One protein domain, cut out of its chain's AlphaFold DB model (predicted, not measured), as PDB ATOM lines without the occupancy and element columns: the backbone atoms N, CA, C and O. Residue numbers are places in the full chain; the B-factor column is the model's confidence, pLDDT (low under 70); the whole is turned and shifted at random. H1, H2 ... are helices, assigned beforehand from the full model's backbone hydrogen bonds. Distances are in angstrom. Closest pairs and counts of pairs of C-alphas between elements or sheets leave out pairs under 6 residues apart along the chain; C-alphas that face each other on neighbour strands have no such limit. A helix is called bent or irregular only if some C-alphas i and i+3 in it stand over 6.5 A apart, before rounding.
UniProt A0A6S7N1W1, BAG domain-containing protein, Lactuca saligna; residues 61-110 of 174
ATOM      1  N   ALA A  61     -14.126 -28.021 -14.328       89.62
ATOM      2  CA  ALA A  61     -15.204 -27.643 -15.236       89.62
ATOM      3  C   ALA A  61     -16.236 -28.768 -15.429       89.62
ATOM      4  O   ALA A  61     -17.436 -28.507 -15.368       89.62
ATOM      5  N   ALA A  62     -15.786 -30.016 -15.595       87.25
ATOM      6  CA  ALA A  62     -16.661 -31.178 -15.739       87.25
ATOM      7  C   ALA A  62     -17.521 -31.389 -14.483       87.25
ATOM      8  O   ALA A  62     -18.737 -31.530 -14.593       87.25
ATOM      9  N   ILE A  63     -16.920 -31.285 -13.293       90.31
ATOM     10  CA  ILE A  63     -17.642 -31.377 -12.013       90.31
ATOM     11  C   ILE A  63     -18.718 -30.285 -11.917       90.31
ATOM     12  O   ILE A  63     -19.860 -30.556 -11.543       90.31
ATOM     13  N   LYS A  64     -18.390 -29.044 -12.305       94.06
ATOM     14  CA  LYS A  64     -19.346 -27.924 -12.301       94.06
ATOM     15  C   LYS A  64     -20.520 -28.171 -13.243       94.06
ATOM     16  O   LYS A  64     -21.665 -28.034 -12.816       94.06
ATOM     17  N   ILE A  65     -20.253 -28.583 -14.480       95.50
ATOM     18  CA  ILE A  65     -21.295 -28.882 -15.473       95.50
ATOM     19  C   ILE A  65     -22.218 -29.993 -14.960       95.50
ATOM     20  O   ILE A  65     -23.440 -29.842 -14.974       95.50
ATOM     21  N   GLN A  66     -21.646 -31.072 -14.429       94.38
ATOM     22  CA  GLN A  66     -22.415 -32.188 -13.885       94.38
ATOM     23  C   GLN A  66     -23.259 -31.773 -12.678       94.38
ATOM     24  O   GLN A  66     -24.437 -32.127 -12.605       94.38
ATOM     25  N   SER A  67     -22.700 -30.993 -11.750       93.94
ATOM     26  CA  SER A  67     -23.456 -30.490 -10.598       93.94
ATOM     27  C   SER A  67     -24.619 -29.592 -11.027       93.94
ATOM     28  O   SER A  67     -25.736 -29.769 -10.541       93.94
ATOM     29  N   ALA A  68     -24.400 -28.698 -11.998       95.38
ATOM     30  CA  ALA A  68     -25.423 -27.790 -12.500       95.38
ATOM     31  C   ALA A  68     -26.568 -28.554 -13.174       95.38
ATOM     32  O   ALA A  68     -27.737 -28.259 -12.915       95.38
ATOM     33  N   TYR A  69     -26.238 -29.572 -13.977       97.44
ATOM     34  CA  TYR A  69     -27.218 -30.453 -14.606       97.44
ATOM     35  C   TYR A  69     -28.023 -31.252 -13.575       97.44
ATOM     36  O   TYR A  69     -29.252 -31.237 -13.622       97.44
ATOM     37  N   ARG A  70     -27.357 -31.878 -12.592       95.19
ATOM     38  CA  ARG A  70     -28.038 -32.594 -11.498       95.19
ATOM     39  C   ARG A  70     -29.003 -31.669 -10.752       95.19
ATOM     40  O   ARG A  70     -30.157 -32.031 -10.552       95.19
ATOM     41  N   SER A  71     -28.579 -30.450 -10.407       94.62
ATOM     42  CA  SER A  71     -29.465 -29.476  -9.758       94.62
ATOM     43  C   SER A  71     -30.626 -29.035 -10.654       94.62
ATOM     44  O   SER A  71     -31.731 -28.831 -10.161       94.62
ATOM     45  N   HIS A  72     -30.401 -28.872 -11.958       96.19
ATOM     46  CA  HIS A  72     -31.452 -28.525 -12.915       96.19
ATOM     47  C   HIS A  72     -32.501 -29.639 -13.035       96.19
ATOM     48  O   HIS A  72     -33.694 -29.354 -12.965       96.19
ATOM     49  N   ALA A  73     -32.070 -30.898 -13.138       93.19
ATOM     50  CA  ALA A  73     -32.963 -32.053 -13.194       93.19
ATOM     51  C   ALA A  73     -33.834 -32.171 -11.932       93.19
ATOM     52  O   ALA A  73     -35.047 -32.335 -12.045       93.19
ATOM     53  N   ILE A  74     -33.240 -31.998 -10.742       92.50
ATOM     54  CA  ILE A  74     -33.970 -32.007  -9.463       92.50
ATOM     55  C   ILE A  74     -35.013 -30.886  -9.417       92.50
ATOM     56  O   ILE A  74     -36.165 -31.133  -9.073       92.50
ATOM     57  N   ARG A  75     -34.640 -29.655  -9.801       91.00
ATOM     58  CA  ARG A  75     -35.580 -28.523  -9.849       91.00
ATOM     59  C   ARG A  75     -36.755 -28.796 -10.785       91.00
ATOM     60  O   ARG A  75     -37.892 -28.523 -10.416       91.00
ATOM     61  N   ASN A  76     -36.496 -29.351 -11.968       89.38
ATOM     62  CA  ASN A  76     -37.556 -29.678 -12.918       89.38
ATOM     63  C   ASN A  76     -38.492 -30.772 -12.398       89.38
ATOM     64  O   ASN A  76     -39.698 -30.659 -12.598       89.38
ATOM     65  N   LEU A  77     -37.960 -31.786 -11.711       86.06
ATOM     66  CA  LEU A  77     -38.772 -32.844 -11.110       86.06
ATOM     67  C   LEU A  77     -39.672 -32.294  -9.997       86.06
ATOM     68  O   LEU A  77     -40.880 -32.480 -10.053       86.06
ATOM     69  N   ILE A  78     -39.114 -31.516  -9.062       85.00
ATOM     70  CA  ILE A  78     -39.881 -30.886  -7.974       85.00
ATOM     71  C   ILE A  78     -40.981 -29.972  -8.527       85.00
ATOM     72  O   ILE A  78     -42.113 -29.995  -8.044       85.00
ATOM     73  N   ASN A  79     -40.666 -29.173  -9.551       80.94
ATOM     74  CA  ASN A  79     -41.649 -28.303 -10.191       80.94
ATOM     75  C   ASN A  79     -42.770 -29.115 -10.843       80.94
ATOM     76  O   ASN A  79     -43.933 -28.741 -10.720       80.94
ATOM     77  N   LYS A  80     -42.440 -30.227 -11.504       74.56
ATOM     78  CA  LYS A  80     -43.426 -31.111 -12.124       74.56
ATOM     79  C   LYS A  80     -44.323 -31.774 -11.080       74.56
ATOM     80  O   LYS A  80     -45.536 -31.662 -11.197       74.56
ATOM     81  N   ASP A  81     -43.750 -32.348 -10.027       69.94
ATOM     82  CA  ASP A  81     -44.506 -33.006  -8.956       69.94
ATOM     83  C   ASP A  81     -45.419 -32.019  -8.214       69.94
ATOM     84  O   ASP A  81     -46.564 -32.333  -7.899       69.94
ATOM     85  N   THR A  82     -44.951 -30.786  -7.994       69.44
ATOM     86  CA  THR A  82     -45.764 -29.712  -7.398       69.44
ATOM     87  C   THR A  82     -46.921 -29.320  -8.316       69.44
ATOM     88  O   THR A  82     -48.055 -29.169  -7.863       69.44
ATOM     89  N   VAL A  83     -46.656 -29.163  -9.615       68.06
ATOM     90  CA  VAL A  83     -47.684 -28.840 -10.612       68.06
ATOM     91  C   VAL A  83     -48.702 -29.975 -10.728       68.06
ATOM     92  O   VAL A  83     -49.900 -29.702 -10.783       68.06
ATOM     93  N   ASP A  84     -48.258 -31.227 -10.696       62.66
ATOM     94  CA  ASP A  84     -49.119 -32.405 -10.779       62.66
ATOM     95  C   ASP A  84     -49.945 -32.603  -9.496       62.66
ATOM     96  O   ASP A  84     -51.131 -32.918  -9.585       62.66
ATOM     97  N   ALA A  85     -49.395 -32.326  -8.310       60.91
ATOM     98  CA  ALA A  85     -50.144 -32.320  -7.049       60.91
ATOM     99  C   ALA A  85     -51.253 -31.252  -7.046       60.91
ATOM    100  O   ALA A  85     -52.417 -31.549  -6.765       60.91
ATOM    101  N   VAL A  86     -50.923 -30.025  -7.466       59.03
ATOM    102  CA  VAL A  86     -51.897 -28.929  -7.613       59.03
ATOM    103  C   VAL A  86     -52.955 -29.264  -8.670       59.03
ATOM    104  O   VAL A  86     -54.127 -28.922  -8.501       59.03
ATOM    105  N   ARG A  87     -52.570 -29.942  -9.756       61.59
ATOM    106  CA  ARG A  87     -53.460 -30.289 -10.872       61.59
ATOM    107  C   ARG A  87     -54.389 -31.463 -10.566       61.59
ATOM    108  O   ARG A  87     -55.523 -31.453 -11.042       61.59
ATOM    109  N   ASN A  88     -53.940 -32.440  -9.780       61.66
ATOM    110  CA  ASN A  88     -54.676 -33.684  -9.541       61.66
ATOM    111  C   ASN A  88     -55.541 -33.662  -8.276       61.66
ATOM    112  O   ASN A  88     -56.474 -34.459  -8.175       61.66
ATOM    113  N   ASN A  89     -55.307 -32.747  -7.330       63.62
ATOM    114  CA  ASN A  89     -56.061 -32.716  -6.079       63.62
ATOM    115  C   ASN A  89     -56.926 -31.454  -5.954       63.62
ATOM    116  O   ASN A  89     -56.592 -30.482  -5.276       63.62
ATOM    117  N   ASN A  90     -58.106 -31.487  -6.582       63.59
ATOM    118  CA  ASN A  90     -59.103 -30.410  -6.501       63.59
ATOM    119  C   ASN A  90     -59.456 -30.042  -5.041       63.59
ATOM    120  O   ASN A  90     -59.783 -28.898  -4.736       63.59
ATOM    121  N   ARG A  91     -59.328 -31.001  -4.115       68.12
ATOM    122  CA  ARG A  91     -59.549 -30.806  -2.678       68.12
ATOM    123  C   ARG A  91     -58.410 -30.036  -2.003       68.12
ATOM    124  O   ARG A  91     -58.674 -29.270  -1.083       68.12
ATOM    125  N   GLU A  92     -57.165 -30.199  -2.444       74.19
ATOM    126  CA  GLU A  92     -56.041 -29.370  -1.981       74.19
ATOM    127  C   GLU A  92     -56.142 -27.944  -2.514       74.19
ATOM    128  O   GLU A  92     -55.935 -27.005  -1.750       74.19
ATOM    129  N   ARG A  93     -56.579 -27.765  -3.769       78.00
ATOM    130  CA  ARG A  93     -56.880 -26.433  -4.321       78.00
ATOM    131  C   ARG A  93     -57.900 -25.679  -3.461       78.00
ATOM    132  O   ARG A  93     -57.667 -24.520  -3.126       78.00
ATOM    133  N   ILE A  94     -58.990 -26.340  -3.057       80.44
ATOM    134  CA  ILE A  94     -60.020 -25.752  -2.180       80.44
ATOM    135  C   ILE A  94     -59.437 -25.390  -0.807       80.44
ATOM    136  O   ILE A  94     -59.654 -24.277  -0.339       80.44
ATOM    137  N   LYS A  95     -58.637 -26.272  -0.193       83.50
ATOM    138  CA  LYS A  95     -57.982 -25.999   1.101       83.50
ATOM    139  C   LYS A  95     -57.022 -24.811   1.037       83.50
ATOM    140  O   LYS A  95     -56.972 -24.015   1.968       83.50
ATOM    141  N   ILE A  96     -56.259 -24.689  -0.049       84.25
ATOM    142  CA  ILE A  96     -55.348 -23.560  -0.262       84.25
ATOM    143  C   ILE A  96     -56.153 -22.268  -0.430       84.25
ATOM    144  O   ILE A  96     -55.819 -21.271   0.200       84.25
ATOM    145  N   ASN A  97     -57.236 -22.285  -1.213       81.00
ATOM    146  CA  ASN A  97     -58.103 -21.120  -1.394       81.00
ATOM    147  C   ASN A  97     -58.748 -20.674  -0.066       81.00
ATOM    148  O   ASN A  97     -58.701 -19.499   0.294       81.00
ATOM    149  N   GLU A  98     -59.255 -21.622   0.722       86.62
ATOM    150  CA  GLU A  98     -59.813 -21.353   2.051       86.62
ATOM    151  C   GLU A  98     -58.760 -20.773   3.011       86.62
ATOM    152  O   GLU A  98     -59.009 -19.771   3.685       86.62
ATOM    153  N   ALA A  99     -57.555 -21.348   3.038       89.31
ATOM    154  CA  ALA A  99     -56.454 -20.847   3.857       89.31
ATOM    155  C   ALA A  99     -56.017 -19.432   3.439       89.31
ATOM    156  O   ALA A  99     -55.751 -18.592   4.302       89.31
ATOM    157  N   LEU A 100     -55.983 -19.146   2.134       88.38
ATOM    158  CA  LEU A 100     -55.682 -17.818   1.595       88.38
ATOM    159  C   LEU A 100     -56.754 -16.795   1.984       88.38
ATOM    160  O   LEU A 100     -56.408 -15.710   2.451       88.38
ATOM    161  N   MET A 101     -58.036 -17.145   1.862       88.62
ATOM    162  CA  MET A 101     -59.155 -16.288   2.271       88.62
ATOM    163  C   MET A 101     -59.133 -15.999   3.771       88.62
ATOM    164  O   MET A 101     -59.304 -14.853   4.187       88.62
ATOM    165  N   LYS A 102     -58.847 -17.013   4.594       88.38
ATOM    166  CA  LYS A 102     -58.701 -16.853   6.043       88.38
ATOM    167  C   LYS A 102     -57.546 -15.920   6.390       88.38
ATOM    168  O   LYS A 102     -57.714 -15.019   7.206       88.38
ATOM    169  N   LEU A 103     -56.390 -16.099   5.754       83.56
ATOM    170  CA  LEU A 103     -55.238 -15.230   5.969       83.56
ATOM    171  C   LEU A 103     -55.545 -13.785   5.549       83.56
ATOM    172  O   LEU A 103     -55.239 -12.855   6.294       83.56
ATOM    173  N   LEU A 104     -56.206 -13.586   4.409       80.19
ATOM    174  CA  LEU A 104     -56.626 -12.265   3.939       80.19
ATOM    175  C   LEU A 104     -57.560 -11.576   4.940       80.19
ATOM    176  O   LEU A 104     -57.332 -10.418   5.278       80.19
ATOM    177  N   PHE A 105     -58.542 -12.303   5.477       75.12
ATOM    178  CA  PHE A 105     -59.454 -11.791   6.502       75.12
ATOM    179  C   PHE A 105     -58.718 -11.422   7.796       75.12
ATOM    180  O   PHE A 105     -58.958 -10.365   8.375       75.12
ATOM    181  N   THR A 106     -57.753 -12.242   8.228       76.88
ATOM    182  CA  THR A 106     -56.933 -11.911   9.404       76.88
ATOM    183  C   THR A 106     -56.050 -10.684   9.178       76.88
ATOM    184  O   THR A 106     -55.898  -9.889  10.095       76.88
ATOM    185  N   LEU A 107     -55.512 -10.489   7.968       69.69
ATOM    186  CA  LEU A 107     -54.725  -9.303   7.606       69.69
ATOM    187  C   LEU A 107     -55.581  -8.037   7.502       69.69
ATOM    188  O   LEU A 107     -55.096  -6.940   7.793       69.69
ATOM    189  N   ASP A 108     -56.826  -8.174   7.057       69.25
ATOM    190  CA  ASP A 108     -57.781  -7.070   6.978       69.25
ATOM    191  C   ASP A 108     -58.280  -6.655   8.371       69.25
ATOM    192  O   ASP A 108     -58.424  -5.470   8.657       69.25
ATOM    193  N   SER A 109     -58.403  -7.624   9.284       72.81
ATOM    194  CA  SER A 109     -58.763  -7.400  10.686       72.81
ATOM    195  C   SER A 109     -57.660  -6.735  11.525       72.81
ATOM    196  O   SER A 109     -57.951  -6.321  12.648       72.81
ATOM    197  N   VAL A 110     -56.409  -6.631  11.045       66.06
ATOM    198  CA  VAL A 110     -55.343  -5.939  11.791       66.06
ATOM    199  C   VAL A 110     -55.582  -4.423  11.721       66.06
ATOM    200  O   VAL A 110     -55.518  -3.849  10.625       66.06
TER     201      VAL A 110
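This is residues 61 to 110 of the 174 residues of the protein "BAG domain-containing protein" of Lactuca saligna (UniProt A0A6S7N1W1). Two helices meet near their ends and make an L, with a long arm, H1, and a shorter arm, H2, joined by a one-residue corner. There is no core: both arms stand free over most of their length, and the whole lies nearly in one plane. The printed part has 50 residues with two named helices, H1 then H2, and no named strand; the class is all helix. It is extended, with a radius of gyration of the C-alphas of 18.2 A, and spans 55 by 29 by 6 A.

Begin with the longest helix, H1, residues 61 to 88, and look near its last residues for H2, residues 90 to 108. The two are close but not clearly touching, with 2 pairs of C-alphas within 8 A. Their closest C-alphas, those of Val 86 and Arg 93, are 6.5 A apart. Their lines are about perpendicular, at 89 degrees, and their centres are 28.4 A apart. In both H1 and H2 every O i to N i+4 pair is within hydrogen-bond range.

Find C-alpha 61 at (-15.204, -27.643, -15.236); from there H1 runs 40.3 A, mostly toward lower x, to C-alpha 88 at (-54.676, -33.684, -9.541). Asn 89 follows, and H2 begins at Asn 90. From there H2 runs 27.0 A, with y and z rising, to C-alpha 108 at (-57.781, -7.070, 6.978). Neither helix is bent.

The two C-alphas farthest apart, those of Ala 62 and Ser 109, are 55.1 A apart. The printed part has no cut, and the link from H1 to H2 is tight. Read the B-factor column for the pLDDT: its mean over the printed part is 80.8, and it is under 70 at residues 81 to 91, 107 to 108 and 110.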